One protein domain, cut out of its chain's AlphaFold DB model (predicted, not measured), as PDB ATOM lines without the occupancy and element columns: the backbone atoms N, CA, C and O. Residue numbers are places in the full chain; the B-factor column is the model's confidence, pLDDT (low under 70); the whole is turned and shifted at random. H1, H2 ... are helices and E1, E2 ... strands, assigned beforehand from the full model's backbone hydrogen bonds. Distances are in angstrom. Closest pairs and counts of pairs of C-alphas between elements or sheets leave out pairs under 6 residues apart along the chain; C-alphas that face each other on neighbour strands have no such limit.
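This is residues 23 to 87 of the 348 residues of an uncharacterized protein of Novosphingobium sp. B11G3A (UniProt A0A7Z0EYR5). A two-stranded hairpin, E1 and E2, has the long helix H3 passing slantwise over one face, while the other face is bare. Helix H1 lies off to the side of this pair, and the short helix H2 sits by the end of E2, where the chain turns towards H3; the three helices make no bundle. You are reading 65 printed residues with three named helices and two named strands, in the order H1, E1, E2, H2, H3; the sheet has the order E1 - E2 and is antiparallel. The class is mixed, helices and strands. The whole is only just loose, close to compact, with a radius of gyration of the C-alphas of 13.1 A and spans of 33 by 30 by 19 A.

Start at residues 23 to 34, which are H1, and go on to residues 41 to 45, which are E1. Then come residues 51 to 55, E2, the antiparallel neighbour of E1, with 162 degrees between their directions; the two are a hairpin. Look across it at N 42 and O 54, 2.9 A apart, and at N 52 and O 44, 3.0 A apart, both within hydrogen-bond range. The C-alphas of Phe 43 and Leu 53, 4.5 A apart, face each other. Residues 57 to 62 are H2, which is apart from E1 and from H1. Residues 66 to 84 are H3; its closest C-alpha pair with E2 is Ala 73 and Leu 53, 7.0 A, and with E1 it is Ala 76 and Ile 41, 7.5 A. H2 and H3 are only just apart, with their closest C-alphas at 8.5 A. H1 is apart from E2 and from H3. In H1, H2 and H3 every O i to N i+4 pair is within hydrogen-bond range.

Find C-alpha 23 at (189.366, 140.075, 182.609); from there H1 runs 16.4 A to C-alpha 34. E1 begins at C-alpha 41, at (183.833, 124.461, 185.801), and measures 13.1 A to C-alpha 45. E2 measures 13.7 A from C-alpha 51 to C-alpha 55, and H2 8.8 A from C-alpha 57 to C-alpha 62. H3, the longest helix, runs 26.6 A from C-alpha 66 to C-alpha 84 at (193.119, 122.080, 172.678).

The two C-alphas farthest apart are those of Thr 61 and His 87, at 37.0 A. The printed part has no cut. The links E1 to E2, E2 to H2 and H2 to H3 are tight, H1 to E1 is short, and no link is long. The mean pLDDT of the printed part is 83.8; residues 62 to 64, of which 62 belongs to H2, are under 70 in this model.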
ATOM      1  N   LEU A  23     190.200 140.518 183.732       86.88
ATOM      2  CA  LEU A  23     189.366 140.075 182.609       86.88
ATOM      3  C   LEU A  23     188.564 138.816 182.964       86.88
ATOM      4  O   LEU A  23     187.407 138.698 182.566       86.88
ATOM      5  N   ARG A  24     189.180 137.851 183.654       86.00
ATOM      6  CA  ARG A  24     188.508 136.618 184.074       86.00
ATOM      7  C   ARG A  24     187.335 136.936 184.996       86.00
ATOM      8  O   ARG A  24     186.256 136.386 184.788       86.00
ATOM      9  N   ASP A  25     187.543 137.811 185.970       88.19
ATOM     10  CA  ASP A  25     186.522 138.179 186.949       88.19
ATOM     11  C   ASP A  25     185.376 138.980 186.286       88.19
ATOM     12  O   ASP A  25     184.205 138.667 186.514       88.19
ATOM     13  N   ASP A  26     185.684 139.903 185.363       87.88
ATOM     14  CA  ASP A  26     184.687 140.623 184.548       87.88
ATOM     15  C   ASP A  26     183.845 139.668 183.682       87.88
ATOM     16  O   ASP A  26     182.621 139.811 183.560       87.88
ATOM     17  N   LEU A  27     184.494 138.676 183.062       86.56
ATOM     18  CA  LEU A  27     183.820 137.652 182.264       86.56
ATOM     19  C   LEU A  27     182.915 136.776 183.138       86.56
ATOM     20  O   LEU A  27     181.776 136.526 182.740       86.56
ATOM     21  N   ASP A  28     183.382 136.343 184.314       84.44
ATOM     22  CA  ASP A  28     182.584 135.548 185.262       84.44
ATOM     23  C   ASP A  28     181.347 136.342 185.707       84.44
ATOM     24  O   ASP A  28     180.220 135.856 185.595       84.44
ATOM     25  N   GLN A  29     181.516 137.613 186.091       86.25
ATOM     26  CA  GLN A  29     180.403 138.475 186.490       86.25
ATOM     27  C   GLN A  29     179.394 138.683 185.350       86.25
ATOM     28  O   GLN A  29     178.182 138.556 185.555       86.25
ATOM     29  N   THR A  30     179.877 138.947 184.133       86.88
ATOM     30  CA  THR A  30     179.025 139.139 182.949       86.88
ATOM     31  C   THR A  30     178.222 137.877 182.629       86.88
ATOM     32  O   THR A  30     177.024 137.953 182.340       86.88
ATOM     33  N   VAL A  31     178.861 136.705 182.683       86.06
ATOM     34  CA  VAL A  31     178.209 135.417 182.422       86.06
ATOM     35  C   VAL A  31     177.179 135.104 183.505       86.06
ATOM     36  O   VAL A  31     176.038 134.804 183.154       86.06
ATOM     37  N   ARG A  32     177.523 135.247 184.792       83.62
ATOM     38  CA  ARG A  32     176.593 135.014 185.912       83.62
ATOM     39  C   ARG A  32     175.359 135.915 185.834       83.62
ATOM     40  O   ARG A  32     174.247 135.441 186.052       83.62
ATOM     41  N   TRP A  33     175.528 137.188 185.462       85.69
ATOM     42  CA  TRP A  33     174.406 138.119 185.295       85.69
ATOM     43  C   TRP A  33     173.482 137.718 184.139       85.69
ATOM     44  O   TRP A  33     172.257 137.763 184.253       85.69
ATOM     45  N   ARG A  34     174.053 137.363 182.982       85.81
ATOM     46  CA  ARG A  34     173.286 137.093 181.752       85.81
ATOM     47  C   ARG A  34     172.706 135.685 181.699       85.81
ATOM     48  O   ARG A  34     171.711 135.471 181.010       85.81
ATOM     49  N   ALA A  35     173.332 134.742 182.388       84.88
ATOM     50  CA  ALA A  35     172.943 133.347 182.447       84.88
ATOM     51  C   ALA A  35     172.999 132.878 183.911       84.88
ATOM     52  O   ALA A  35     173.982 132.264 184.317       84.88
ATOM     53  N   PRO A  36     171.934 133.112 184.703       76.94
ATOM     54  CA  PRO A  36     171.892 132.750 186.125       76.94
ATOM     55  C   PRO A  36     172.054 131.245 186.402       76.94
ATOM     56  O   PRO A  36     172.333 130.849 187.526       76.94
ATOM     57  N   GLY A  37     171.868 130.402 185.379       78.31
ATOM     58  CA  GLY A  37     172.121 128.958 185.424       78.31
ATOM     59  C   GLY A  37     173.476 128.533 184.848       78.31
ATOM     60  O   GLY A  37     173.681 127.343 184.616       78.31
ATOM     61  N   ALA A  38     174.373 129.473 184.542       81.12
ATOM     62  CA  ALA A  38     175.716 129.147 184.085       81.12
ATOM     63  C   ALA A  38     176.503 128.465 185.206       81.12
ATOM     64  O   ALA A  38     176.489 128.899 186.357       81.12
ATOM     65  N   LEU A  39     177.207 127.395 184.850       82.88
ATOM     66  CA  LEU A  39     178.031 126.641 185.780       82.88
ATOM     67  C   LEU A  39     179.495 126.997 185.572       82.88
ATOM     68  O   LEU A  39     180.005 126.925 184.451       82.88
ATOM     69  N   ARG A  40     180.180 127.326 186.667       84.88
ATOM     70  CA  ARG A  40     181.631 127.456 186.672       84.88
ATOM     71  C   ARG A  40     182.259 126.073 186.815       84.88
ATOM     72  O   ARG A  40     181.991 125.349 187.775       84.88
ATOM     73  N   ILE A  41     183.083 125.717 185.834       87.94
ATOM     74  CA  ILE A  41     183.833 124.461 185.801       87.94
ATOM     75  C   ILE A  41     185.310 124.816 185.747       87.94
ATOM     76  O   ILE A  41     185.765 125.491 184.825       87.94
ATOM     77  N   GLU A  42     186.051 124.346 186.739       89.81
ATOM     78  CA  GLU A  42     187.503 124.453 186.767       89.81
ATOM     79  C   GLU A  42     188.097 123.181 186.175       89.81
ATOM     80  O   GLU A  42     187.541 122.090 186.329       89.81
ATOM     81  N   PHE A  43     189.224 123.297 185.479       92.12
ATOM     82  CA  PHE A  43     189.864 122.141 184.868       92.12
ATOM     83  C   PHE A  43     191.383 122.213 184.928       92.12
ATOM     84  O   PHE A  43     191.973 123.282 185.059       92.12
ATOM     85  N   ALA A  44     192.014 121.046 184.818       90.38
ATOM     86  CA  ALA A  44     193.453 120.925 184.646       90.38
ATOM     87  C   ALA A  44     193.744 119.840 183.619       90.38
ATOM     88  O   ALA A  44     193.263 118.711 183.746       90.38
ATOM     89  N   LEU A  45     194.561 120.194 182.631       88.69
ATOM     90  CA  LEU A  45     195.102 119.272 181.648       88.69
ATOM     91  C   LEU A  45     196.549 118.949 182.021       88.69
ATOM     92  O   LEU A  45     197.424 119.813 181.999       88.69
ATOM     93  N   MET A  46     196.795 117.698 182.390       85.38
ATOM     94  CA  MET A  46     198.120 117.224 182.770       85.38
ATOM     95  C   MET A  46     198.935 116.858 181.525       85.38
ATOM     96  O   MET A  46     198.385 116.429 180.512       85.38
ATOM     97  N   ARG A  47     200.273 116.913 181.619       80.56
ATOM     98  CA  ARG A  47     201.176 116.449 180.538       80.56
ATOM     99  C   ARG A  47     201.010 114.966 180.191       80.56
ATOM    100  O   ARG A  47     201.433 114.533 179.129       80.56
ATOM    101  N   THR A  48     200.393 114.199 181.083       76.56
ATOM    102  CA  THR A  48     200.033 112.793 180.878       76.56
ATOM    103  C   THR A  48     198.784 112.602 180.010       76.56
ATOM    104  O   THR A  48     198.391 111.468 179.766       76.56
ATOM    105  N   GLY A  49     198.127 113.687 179.581       78.75
ATOM    106  CA  GLY A  49     196.835 113.643 178.892       78.75
ATOM    107  C   GLY A  49     195.638 113.449 179.831       78.75
ATOM    108  O   GLY A  49     194.502 113.389 179.369       78.75
ATOM    109  N   GLU A  50     195.860 113.364 181.148       83.69
ATOM    110  CA  GLU A  50     194.781 113.331 182.138       83.69
ATOM    111  C   GLU A  50     194.089 114.703 182.207       83.69
ATOM    112  O   GLU A  50     194.730 115.710 182.516       83.69
ATOM    113  N   LEU A  51     192.777 114.734 181.960       88.19
ATOM    114  CA  LEU A  51     191.931 115.909 182.154       88.19
ATOM    115  C   LEU A  51     191.088 115.730 183.416       88.19
ATOM    116  O   LEU A  51     190.342 114.759 183.548       88.19
ATOM    117  N   ARG A  52     191.190 116.686 184.336       88.94
ATOM    118  CA  ARG A  52     190.355 116.754 185.538       88.94
ATOM    119  C   ARG A  52     189.410 117.933 185.456       88.94
ATOM    120  O   ARG A  52     189.812 119.000 185.006       88.94
ATOM    121  N   LEU A  53     188.185 117.712 185.918       90.75
ATOM    122  CA  LEU A  53     187.130 118.713 186.004       90.75
ATOM    123  C   LEU A  53     186.675 118.818 187.458       90.75
ATOM    124  O   LEU A  53     186.474 117.796 188.120       90.75
ATOM    125  N   TRP A  54     186.486 120.042 187.931       89.81
ATOM    126  CA  TRP A  54     185.961 120.346 189.253       89.81
ATOM    127  C   TRP A  54     184.792 121.311 189.137       89.81
ATOM    128  O   TRP A  54     184.813 122.256 188.348       89.81
ATOM    129  N   PHE A  55     183.777 121.060 189.951       87.00
ATOM    130  CA  PHE A  55     182.659 121.971 190.138       87.00
ATOM    131  C   PHE A  55     182.894 122.789 191.404       87.00
ATOM    132  O   PHE A  55     183.381 122.259 192.409       87.00
ATOM    133  N   GLU A  56     182.530 124.068 191.356       83.00
ATOM    134  CA  GLU A  56     182.526 124.934 192.533       83.00
ATOM    135  C   GLU A  56     181.580 124.360 193.608       83.00
ATOM    136  O   GLU A  56     180.583 123.704 193.291       83.00
ATOM    137  N   LYS A  57     181.887 124.578 194.894       78.81
ATOM    138  CA  LYS A  57     181.085 124.023 196.002       78.81
ATOM    139  C   LYS A  57     179.614 124.423 195.903       78.81
ATOM    140  O   LYS A  57     178.750 123.592 196.171       78.81
ATOM    141  N   ASP A  58     179.349 125.646 195.457       75.19
ATOM    142  CA  ASP A  58     177.998 126.180 195.294       75.19
ATOM    143  C   ASP A  58     177.206 125.415 194.226       75.19
ATOM    144  O   ASP A  58     176.014 125.162 194.382       75.19
ATOM    145  N   VAL A  59     177.868 124.937 193.173       75.94
ATOM    146  CA  VAL A  59     177.229 124.097 192.152       75.94
ATOM    147  C   VAL A  59     176.825 122.743 192.738       75.94
ATOM    148  O   VAL A  59     175.741 122.246 192.444       75.94
ATOM    149  N   LEU A  60     177.659 122.159 193.603       73.62
ATOM    150  CA  LEU A  60     177.375 120.871 194.247       73.62
ATOM    151  C   LEU A  60     176.254 120.959 195.292       73.62
ATOM    152  O   LEU A  60     175.567 119.967 195.525       73.62
ATOM    153  N   THR A  61     176.065 122.118 195.930       71.94
ATOM    154  CA  THR A  61     174.987 122.328 196.909       71.94
ATOM    155  C   THR A  61     173.642 122.624 196.249       71.94
ATOM    156  O   THR A  61     172.615 122.188 196.764       71.94
ATOM    157  N   HIS A  62     173.632 123.313 195.102       69.19
ATOM    158  CA  HIS A  62     172.402 123.695 194.396       69.19
ATOM    159  C   HIS A  62     171.965 122.667 193.340       69.19
ATOM    160  O   HIS A  62     170.780 122.575 193.017       69.19
ATOM    161  N   CYS A  63     172.894 121.873 192.803       66.38
ATOM    162  CA  CYS A  63     172.615 120.826 191.824       66.38
ATOM    163  C   CYS A  63     172.696 119.449 192.503       66.38
ATOM    164  O   CYS A  63     173.741 118.804 192.525       66.38
ATOM    165  N   THR A  64     171.579 118.987 193.069       64.69
ATOM    166  CA  THR A  64     171.476 117.659 193.714       64.69
ATOM    167  C   THR A  64     171.418 116.498 192.717       64.69
ATOM    168  O   THR A  64     171.557 115.337 193.103       64.69
ATOM    169  N   ASP A  65     171.228 116.798 191.432       82.50
ATOM    170  CA  ASP A  65     171.104 115.809 190.371       82.50
ATOM    171  C   ASP A  65     172.472 115.486 189.744       82.50
ATOM    172  O   ASP A  65     173.004 116.222 188.906       82.50
ATOM    173  N   ASN A  66     173.032 114.342 190.146       80.75
ATOM    174  CA  ASN A  66     174.290 113.823 189.609       80.75
ATOM    175  C   ASN A  66     174.250 113.615 188.084       80.75
ATOM    176  O   ASN A  66     175.296 113.710 187.439       80.75
ATOM    177  N   GLU A  67     173.084 113.338 187.493       84.50
ATOM    178  CA  GLU A  67     172.960 113.131 186.049       84.50
ATOM    179  C   GLU A  67     173.166 114.444 185.288       84.50
ATOM    180  O   GLU A  67     173.914 114.491 184.307       84.50
ATOM    181  N   LYS A  68     172.605 115.549 185.788       84.94
ATOM    182  CA  LYS A  68     172.834 116.884 185.212       84.94
ATOM    183  C   LYS A  68     174.298 117.294 185.307       84.94
ATOM    184  O   LYS A  68     174.873 117.734 184.311       84.94
ATOM    185  N   LEU A  69     174.931 117.089 186.465       84.56
ATOM    186  CA  LEU A  69     176.366 117.347 186.629       84.56
ATOM    187  C   LEU A  69     177.202 116.535 185.633       84.56
ATOM    188  O   LEU A  69     178.154 117.054 185.047       84.56
ATOM    189  N   TRP A  70     176.819 115.282 185.378       85.50
ATOM    190  CA  TRP A  70     177.475 114.438 184.386       85.50
ATOM    191  C   TRP A  70     177.351 114.977 182.957       85.50
ATOM    192  O   TRP A  70     178.335 114.994 182.215       85.50
ATOM    193  N   VAL A  71     176.163 115.449 182.566       87.56
ATOM    194  CA  VAL A  71     175.937 116.076 181.254       87.56
ATOM    195  C   VAL A  71     176.838 117.299 181.083       87.56
ATOM    196  O   VAL A  71     177.515 117.419 180.060       87.56
ATOM    197  N   HIS A  72     176.919 118.159 182.098       88.31
ATOM    198  CA  HIS A  72     177.778 119.342 182.061       88.31
ATOM    199  C   HIS A  72     179.268 118.990 182.025       88.31
ATOM    200  O   HIS A  72     180.011 119.585 181.245       88.31
ATOM    201  N   ALA A  73     179.704 117.978 182.779       89.12
ATOM    202  CA  ALA A  73     181.078 117.484 182.712       89.12
ATOM    203  C   ALA A  73     181.431 116.981 181.301       89.12
ATOM    204  O   ALA A  73     182.506 117.289 180.787       89.12
ATOM    205  N   ARG A  74     180.519 116.258 180.634       88.12
ATOM    206  CA  ARG A  74     180.712 115.811 179.242       88.12
ATOM    207  C   ARG A  74     180.804 116.980 178.274       88.12
ATOM    208  O   ARG A  74     181.688 116.981 177.424       88.12
ATOM    209  N   GLN A  75     179.920 117.966 178.398       89.75
ATOM    210  CA  GLN A  75     179.958 119.161 177.556       89.75
ATOM    211  C   GLN A  75     181.269 119.929 177.735       89.75
ATOM    212  O   GLN A  75     181.906 120.271 176.744       89.75
ATOM    213  N   ALA A  76     181.710 120.131 178.980       91.25
ATOM    214  CA  ALA A  76     182.982 120.778 179.280       91.25
ATOM    215  C   ALA A  76     184.172 119.991 178.725       91.25
ATOM    216  O   ALA A  76     185.057 120.579 178.119       91.25
ATOM    217  N   TYR A  77     184.170 118.662 178.870       89.50
ATOM    218  CA  TYR A  77     185.194 117.798 178.287       89.50
ATOM    219  C   TYR A  77     185.303 117.981 176.771       89.50
ATOM    220  O   TYR A  77     186.401 118.213 176.271       89.50
ATOM    221  N   PHE A  78     184.186 117.901 176.039       86.88
ATOM    222  CA  PHE A  78     184.206 118.058 174.581       86.88
ATOM    223  C   PHE A  78     184.589 119.475 174.164       86.88
ATOM    224  O   PHE A  78     185.390 119.632 173.254       86.88
ATOM    225  N   PHE A  79     184.119 120.495 174.883       88.81
ATOM    226  CA  PHE A  79     184.549 121.869 174.650       88.81
ATOM    227  C   PHE A  79     186.065 122.035 174.831       88.81
ATOM    228  O   PHE A  79     186.729 122.560 173.944       88.81
ATOM    229  N   ILE A  80     186.623 121.561 175.953       89.50
ATOM    230  CA  ILE A  80     188.064 121.636 176.233       89.50
ATOM    231  C   ILE A  80     188.842 120.878 175.161       89.50
ATOM    232  O   ILE A  80     189.835 121.379 174.647       89.50
ATOM    233  N   LYS A  81     188.378 119.684 174.801       85.50
ATOM    234  CA  LYS A  81     188.976 118.882 173.743       85.50
ATOM    235  C   LYS A  81     189.031 119.650 172.418       85.50
ATOM    236  O   LYS A  81     190.099 119.704 171.823       85.50
ATOM    237  N   ASP A  82     187.934 120.275 172.001       84.69
ATOM    238  CA  ASP A  82     187.853 120.990 170.722       84.69
ATOM    239  C   ASP A  82     188.731 122.257 170.691       84.69
ATOM    240  O   ASP A  82     189.203 122.649 169.628       84.69
ATOM    241  N   ILE A  83     188.986 122.902 171.840       86.69
ATOM    242  CA  ILE A  83     189.885 124.072 171.900       86.69
ATOM    243  C   ILE A  83     191.371 123.692 171.977       86.69
ATOM    244  O   ILE A  83     192.212 124.502 171.590       86.69
ATOM    245  N   VAL A  84     191.713 122.511 172.512       83.75
ATOM    246  CA  VAL A  84     193.119 122.080 172.678       83.75
ATOM    247  C   VAL A  84     193.602 121.143 171.575       83.75
ATOM    248  O   VAL A  84     194.811 121.013 171.389       83.75
ATOM    249  N   HIS A  85     192.694 120.468 170.870       77.81
ATOM    250  CA  HIS A  85     193.031 119.509 169.829       77.81
ATOM    251  C   HIS A  85     192.832 120.138 168.449       77.81
ATOM    252  O   HIS A  85     191.711 120.419 168.040       77.81
ATOM    253  N   ASP A  86     193.925 120.321 167.709       79.62
ATOM    254  CA  ASP A  86     193.832 120.678 166.298       79.62
ATOM    255  C   ASP A  86     193.500 119.426 165.472       79.62
ATOM    256  O   ASP A  86     194.300 118.491 165.369       79.62
ATOM    257  N   HIS A  87     192.301 119.398 164.893       74.31
ATOM    258  CA  HIS A  87     191.755 118.280 164.121       74.31
ATOM    259  C   HIS A  87     192.370 118.179 162.713       74.31
ATOM    260  O   HIS A  87     191.673 118.113 161.703       74.31
TER     261      HIS A  87